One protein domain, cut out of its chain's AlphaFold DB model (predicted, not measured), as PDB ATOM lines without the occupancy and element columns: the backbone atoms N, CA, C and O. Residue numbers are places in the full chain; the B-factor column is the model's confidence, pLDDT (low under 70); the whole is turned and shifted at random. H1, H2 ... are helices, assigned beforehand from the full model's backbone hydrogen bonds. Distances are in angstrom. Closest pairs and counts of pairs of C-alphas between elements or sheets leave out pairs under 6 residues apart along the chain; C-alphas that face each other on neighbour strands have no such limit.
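What this domain is: This is residues 2 to 52 of the 53 residues of an uncharacterized protein of Enterococcus faecium EnGen0003 (UniProt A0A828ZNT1). Two helices, H1 and the longer H2, meet near their ends to make a wide, open V, with the end of H1 close to the beginning of H2. The link between them loops out at this corner, where residues 19 to 24 stick out, and most of each helix forms a free arm. The printed part has 51 residues with two named helices, H1 then H2, no named strand, and the class all helix. The whole is extended, with a radius of gyration of the C-alphas of 17.2 A, and flat, spanning 55 by 31 by 5 A.

Where its parts are: H1, residues 2 to 15, begins at C-alpha 2 at (-39.187, 35.384, -7.859) and measures 20.5 A from first to last C-alpha. Residues 16 to 26 follow, with a short helical run at residues 20 to 22. H2, residues 27 to 50, begins at C-alpha 27 at (-38.200, 40.671, 14.801), ends at C-alpha 50 at (-51.502, 70.032, 30.481) and measures 35.8 A.

How they stand to each other: H1 and H2 touch, with 4 pairs of C-alphas within 8 A. H1 touches with residues 14 to 15 alone, and H2 with residues 27 to 28 alone. Their closest C-alphas, those of Asn 14 and Pro 27, are 5.3 A apart, while their centres are 28.2 A apart. The helices run the same way at a steep tilt of 64 degrees. Every O i to N i+4 pair of H1 is within hydrogen-bond range, and 19 of 20 are in H2.

The domain as a whole: The C-alphas of Leu 2 and Ala 52, the two farthest apart, are 56.6 A from each other. Residues 2 to 10, 19 to 24 and 34 to 52 stand free. The printed part has no cut, and H1 to H2 is a long link of 11 residues. The mean pLDDT of the printed part is 82.0, with residues 44 to 52 under 70.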
ATOM      1  N   LEU A   2     -40.206  35.139  -8.889       75.38
ATOM      2  CA  LEU A   2     -39.187  35.384  -7.859       75.38
ATOM      3  C   LEU A   2     -39.611  36.340  -6.723       75.38
ATOM      4  O   LEU A   2     -39.265  36.110  -5.570       75.38
ATOM      5  N   ASP A   3     -40.394  37.379  -7.027       83.31
ATOM      6  CA  ASP A   3     -40.799  38.365  -6.014       83.31
ATOM      7  C   ASP A   3     -41.704  37.761  -4.938       83.31
ATOM      8  O   ASP A   3     -41.583  38.098  -3.765       83.31
ATOM      9  N   LEU A   4     -42.590  36.839  -5.322       88.50
ATOM     10  CA  LEU A   4     -43.575  36.253  -4.413       88.50
ATOM     11  C   LEU A   4     -42.891  35.355  -3.372       88.50
ATOM     12  O   LEU A   4     -43.158  35.467  -2.181       88.50
ATOM     13  N   GLU A   5     -41.921  34.556  -3.818       87.50
ATOM     14  CA  GLU A   5     -41.086  33.712  -2.955       87.50
ATOM     15  C   GLU A   5     -40.203  34.547  -2.016       87.50
ATOM     16  O   GLU A   5     -40.015  34.192  -0.851       87.50
ATOM     17  N   LEU A   6     -39.699  35.692  -2.491       92.44
ATOM     18  CA  LEU A   6     -38.939  36.620  -1.658       92.44
ATOM     19  C   LEU A   6     -39.820  37.253  -0.573       92.44
ATOM     20  O   LEU A   6     -39.403  37.328   0.586       92.44
ATOM     21  N   PHE A   7     -41.033  37.689  -0.926       93.75
ATOM     22  CA  PHE A   7     -41.988  38.220   0.045       93.75
ATOM     23  C   PHE A   7     -42.354  37.172   1.096       93.75
ATOM     24  O   PHE A   7     -42.333  37.494   2.286       93.75
ATOM     25  N   ASP A   8     -42.597  35.925   0.694       93.50
ATOM     26  CA  ASP A   8     -42.887  34.832   1.626       93.50
ATOM     27  C   ASP A   8     -41.699  34.520   2.543       93.50
ATOM     28  O   ASP A   8     -41.885  34.360   3.751       93.50
ATOM     29  N   TYR A   9     -40.468  34.521   2.020       93.75
ATOM     30  CA  TYR A   9     -39.264  34.337   2.833       93.75
ATOM     31  C   TYR A   9     -39.109  35.442   3.883       93.75
ATOM     32  O   TYR A   9     -38.892  35.169   5.068       93.75
ATOM     33  N   VAL A  10     -39.252  36.701   3.462       93.50
ATOM     34  CA  VAL A  10     -39.175  37.854   4.366       93.50
ATOM     35  C   VAL A  10     -40.282  37.774   5.415       93.50
ATOM     36  O   VAL A  10     -40.037  38.048   6.594       93.50
ATOM     37  N   ASN A  11     -41.493  37.386   5.018       93.56
ATOM     38  CA  ASN A  11     -42.619  37.268   5.932       93.56
ATOM     39  C   ASN A  11     -42.389  36.150   6.962       93.56
ATOM     40  O   ASN A  11     -42.532  36.386   8.163       93.56
ATOM     41  N   TRP A  12     -41.939  34.973   6.521       94.19
ATOM     42  CA  TRP A  12     -41.576  33.854   7.393       94.19
ATOM     43  C   TRP A  12     -40.478  34.237   8.392       94.19
ATOM     44  O   TRP A  12     -40.646  34.039   9.596       94.19
ATOM     45  N   TRP A  13     -39.395  34.865   7.928       92.94
ATOM     46  CA  TRP A  13     -38.280  35.264   8.791       92.94
ATOM     47  C   TRP A  13     -38.688  36.289   9.859       92.94
ATOM     48  O   TRP A  13     -38.266  36.196  11.010       92.94
ATOM     49  N   ASN A  14     -39.552  37.250   9.514       93.56
ATOM     50  CA  ASN A  14     -40.044  38.248  10.470       93.56
ATOM     51  C   ASN A  14     -40.882  37.639  11.610       93.56
ATOM     52  O   ASN A  14     -40.954  38.242  12.686       93.56
ATOM     53  N   HIS A  15     -41.492  36.471  11.386       93.25
ATOM     54  CA  HIS A  15     -42.314  35.755  12.366       93.25
ATOM     55  C   HIS A  15     -41.584  34.582  13.034       93.25
ATOM     56  O   HIS A  15     -42.089  34.017  14.006       93.25
ATOM     57  N   LEU A  16     -40.392  34.219  12.558       92.44
ATOM     58  CA  LEU A  16     -39.616  33.122  13.114       92.44
ATOM     59  C   LEU A  16     -39.110  33.466  14.523       92.44
ATOM     60  O   LEU A  16     -38.470  34.494  14.752       92.44
ATOM     61  N   ARG A  17     -39.358  32.557  15.472       89.56
ATOM     62  CA  ARG A  17     -38.911  32.667  16.866       89.56
ATOM     63  C   ARG A  17     -37.844  31.612  17.165       89.56
ATOM     64  O   ARG A  17     -38.163  30.529  17.645       89.56
ATOM     65  N   LEU A  18     -36.577  31.936  16.889       83.25
ATOM     66  CA  LEU A  18     -35.451  30.995  17.029       83.25
ATOM     67  C   LEU A  18     -35.236  30.499  18.468       83.25
ATOM     68  O   LEU A  18     -34.923  29.334  18.684       83.25
ATOM     69  N   HIS A  19     -35.428  31.372  19.461       86.31
ATOM     70  CA  HIS A  19     -35.133  31.076  20.865       86.31
ATOM     71  C   HIS A  19     -36.354  31.280  21.753       86.31
ATOM     72  O   HIS A  19     -36.345  32.051  22.716       86.31
ATOM     73  N   GLY A  20     -37.430  30.569  21.419       80.38
ATOM     74  CA  GLY A  20     -38.682  30.701  22.150       80.38
ATOM     75  C   GLY A  20     -38.591  30.315  23.631       80.38
ATOM     76  O   GLY A  20     -39.270  30.908  24.468       80.38
ATOM     77  N   THR A  21     -37.706  29.376  23.959       87.19
ATOM     78  CA  THR A  21     -37.420  28.930  25.327       87.19
ATOM     79  C   THR A  21     -36.558  29.911  26.120       87.19
ATOM     80  O   THR A  21     -36.706  29.977  27.334       87.19
ATOM     81  N   LEU A  22     -35.712  30.716  25.462       90.25
ATOM     82  CA  LEU A  22     -34.912  31.756  26.125       90.25
ATOM     83  C   LEU A  22     -35.674  33.082  26.290       90.25
ATOM     84  O   LEU A  22     -35.093  34.076  26.711       90.25
ATOM     85  N   GLY A  23     -36.962  33.129  25.936       85.50
ATOM     86  CA  GLY A  23     -37.773  34.343  26.060       85.50
ATOM     87  C   GLY A  23     -37.531  35.381  24.962       85.50
ATOM     88  O   GLY A  23     -38.048  36.485  25.060       85.50
ATOM     89  N   TYR A  24     -36.799  35.044  23.896       88.88
ATOM     90  CA  TYR A  24     -36.534  35.990  22.812       88.88
ATOM     91  C   TYR A  24     -37.811  36.237  22.009       88.88
ATOM     92  O   TYR A  24     -38.649  35.341  21.835       88.88
ATOM     93  N   GLU A  25     -37.940  37.452  21.497       88.94
ATOM     94  CA  GLU A  25     -39.068  37.863  20.672       88.94
ATOM     95  C   GLU A  25     -38.762  37.766  19.184       88.94
ATOM     96  O   GLU A  25     -37.611  37.672  18.755       88.94
ATOM     97  N   THR A  26     -39.823  37.773  18.383       94.06
ATOM     98  CA  THR A  26     -39.695  37.829  16.931       94.06
ATOM     99  C   THR A  26     -39.253  39.231  16.497       94.06
ATOM    100  O   THR A  26     -39.569  40.219  17.171       94.06
ATOM    101  N   PRO A  27     -38.574  39.366  15.343       91.94
ATOM    102  CA  PRO A  27     -38.200  40.671  14.801       91.94
ATOM    103  C   PRO A  27     -39.385  41.641  14.675       91.94
ATOM    104  O   PRO A  27     -39.238  42.838  14.932       91.94
ATOM    105  N   VAL A  28     -40.570  41.139  14.302       94.31
ATOM    106  CA  VAL A  28     -41.793  41.954  14.241       94.31
ATOM    107  C   VAL A  28     -42.309  42.338  15.633       94.31
ATOM    108  O   VAL A  28     -42.718  43.483  15.822       94.31
ATOM    109  N   GLY A  29     -42.222  41.436  16.615       92.06
ATOM    110  CA  GLY A  29     -42.597  41.704  18.006       92.06
ATOM    111  C   GLY A  29     -41.799  42.865  18.591       92.06
ATOM    112  O   GLY A  29     -42.385  43.845  19.047       92.06
ATOM    113  N   TYR A  30     -40.474  42.831  18.423       91.00
ATOM    114  CA  TYR A  30     -39.589  43.903  18.880       91.00
ATOM    115  C   TYR A  30     -39.919  45.265  18.241       91.00
ATOM    116  O   TYR A  30     -39.944  46.297  18.917       91.00
ATOM    117  N   ARG A  31     -40.220  45.293  16.932       90.31
ATOM    118  CA  ARG A  31     -40.647  46.531  16.257       90.31
ATOM    119  C   ARG A  31     -41.966  47.056  16.817       90.31
ATOM    120  O   ARG A  31     -42.066  48.253  17.076       90.31
ATOM    121  N   ASN A  32     -42.947  46.181  17.018       91.94
ATOM    122  CA  ASN A  32     -44.263  46.562  17.524       91.94
ATOM    123  C   ASN A  32     -44.185  47.095  18.956       91.94
ATOM    124  O   ASN A  32     -44.802  48.113  19.250       91.94
ATOM    125  N   GLN A  33     -43.376  46.477  19.818       90.56
ATOM    126  CA  GLN A  33     -43.138  46.981  21.171       90.56
ATOM    127  C   GLN A  33     -42.517  48.370  21.162       90.56
ATOM    128  O   GLN A  33     -42.994  49.264  21.853       90.56
ATOM    129  N   ARG A  34     -41.495  48.584  20.330       89.81
ATOM    130  CA  ARG A  34     -40.870  49.900  20.197       89.81
ATOM    131  C   ARG A  34     -41.837  50.949  19.647       89.81
ATOM    132  O   ARG A  34     -41.770  52.103  20.050       89.81
ATOM    133  N   LEU A  35     -42.720  50.581  18.718       88.44
ATOM    134  CA  LEU A  35     -43.760  51.484  18.219       88.44
ATOM    135  C   LEU A  35     -44.783  51.816  19.307       88.44
ATOM    136  O   LEU A  35     -45.082  52.988  19.493       88.44
ATOM    137  N   ALA A  36     -45.261  50.817  20.049       86.25
ATOM    138  CA  ALA A  36     -46.179  51.013  21.167       86.25
ATOM    139  C   ALA A  36     -45.566  51.908  22.256       86.25
ATOM    140  O   ALA A  36     -46.229  52.829  22.719       86.25
ATOM    141  N   GLN A  37     -44.288  51.701  22.592       85.50
ATOM    142  CA  GLN A  37     -43.541  52.575  23.504       85.50
ATOM    143  C   GLN A  37     -43.504  54.014  22.985       85.50
ATOM    144  O   GLN A  37     -43.883  54.927  23.702       85.50
ATOM    145  N   ARG A  38     -43.150  54.227  21.712       81.88
ATOM    146  CA  ARG A  38     -43.124  55.576  21.120       81.88
ATOM    147  C   ARG A  38     -44.494  56.252  21.101       81.88
ATOM    148  O   ARG A  38     -44.559  57.467  21.251       81.88
ATOM    149  N   ILE A  39     -45.567  55.498  20.865       83.44
ATOM    150  CA  ILE A  39     -46.940  56.019  20.906       83.44
ATOM    151  C   ILE A  39     -47.285  56.433  22.336       83.44
ATOM    152  O   ILE A  39     -47.713  57.562  22.542       83.44
ATOM    153  N   LEU A  40     -47.015  55.565  23.312       78.75
ATOM    154  CA  LEU A  40     -47.253  55.847  24.724       78.75
ATOM    155  C   LEU A  40     -46.455  57.067  25.206       78.75
ATOM    156  O   LEU A  40     -47.011  57.935  25.869       78.75
ATOM    157  N   ASP A  41     -45.178  57.172  24.838       75.12
ATOM    158  CA  ASP A  41     -44.329  58.316  25.184       75.12
ATOM    159  C   ASP A  41     -44.883  59.625  24.600       75.12
ATOM    160  O   ASP A  41     -44.835  60.674  25.245       75.12
ATOM    161  N   ASN A  42     -45.445  59.573  23.389       73.50
ATOM    162  CA  ASN A  42     -46.089  60.720  22.754       73.50
ATOM    163  C   ASN A  42     -47.402  61.105  23.466       73.50
ATOM    164  O   ASN A  42     -47.657  62.283  23.708       73.50
ATOM    165  N   GLU A  43     -48.212  60.119  23.860       70.94
ATOM    166  CA  GLU A  43     -49.456  60.332  24.614       70.94
ATOM    167  C   GLU A  43     -49.192  60.895  26.021       70.94
ATOM    168  O   GLU A  43     -49.829  61.868  26.434       70.94
ATOM    169  N   LEU A  44     -48.204  60.354  26.740       60.34
ATOM    170  CA  LEU A  44     -47.770  60.861  28.046       60.34
ATOM    171  C   LEU A  44     -47.114  62.244  27.931       60.34
ATOM    172  O   LEU A  44     -47.281  63.080  28.821       60.34
ATOM    173  N   GLY A  45     -46.413  62.529  26.832       56.41
ATOM    174  CA  GLY A  45     -45.917  63.871  26.520       56.41
ATOM    175  C   GLY A  45     -47.042  64.908  26.411       56.41
ATOM    176  O   GLY A  45     -46.885  66.036  26.877       56.41
ATOM    177  N   CYS A  46     -48.200  64.516  25.874       51.00
ATOM    178  CA  CYS A  46     -49.392  65.366  25.822       51.00
ATOM    179  C   CYS A  46     -50.044  65.574  27.200       51.00
ATOM    180  O   CYS A  46     -50.520  66.675  27.477       51.00
ATOM    181  N   ALA A  47     -50.048  64.561  28.073       54.19
ATOM    182  CA  ALA A  47     -50.622  64.671  29.418       54.19
ATOM    183  C   ALA A  47     -49.797  65.594  30.334       54.19
ATOM    184  O   ALA A  47     -50.343  66.508  30.950       54.19
ATOM    185  N   ASN A  48     -48.469  65.435  30.343       54.75
ATOM    186  CA  ASN A  48     -47.572  66.235  31.189       54.75
ATOM    187  C   ASN A  48     -47.486  67.718  30.767       54.75
ATOM    188  O   ASN A  48     -47.072  68.561  31.557       54.75
ATOM    189  N   ALA A  49     -47.870  68.056  29.529       53.66
ATOM    190  CA  ALA A  49     -47.945  69.443  29.062       53.66
ATOM    191  C   ALA A  49     -49.195  70.186  29.576       53.66
ATOM    192  O   ALA A  49     -49.192  71.414  29.631       53.66
ATOM    193  N   SER A  50     -50.252  69.459  29.959       54.19
ATOM    194  CA  SER A  50     -51.502  70.032  30.481       54.19
ATOM    195  C   SER A  50     -51.468  70.304  31.989       54.19
ATOM    196  O   SER A  50     -52.284  71.088  32.465       54.19
ATOM    197  N   GLU A  51     -50.565  69.667  32.738       56.25
ATOM    198  CA  GLU A  51     -50.415  69.843  34.196       56.25
ATOM    199  C   GLU A  51     -49.389  70.926  34.581       56.25
ATOM    200  O   GLU A  51     -49.178  71.193  35.760       56.25
ATOM    201  N   ALA A  52     -48.754  71.575  33.598       51.41
ATOM    202  CA  ALA A  52     -47.777  72.647  33.810       51.41
ATOM    203  C   ALA A  52     -48.393  74.068  33.880       51.41
ATOM    204  O   ALA A  52     -47.669  75.048  33.692       51.41
TER     205      ALA A  52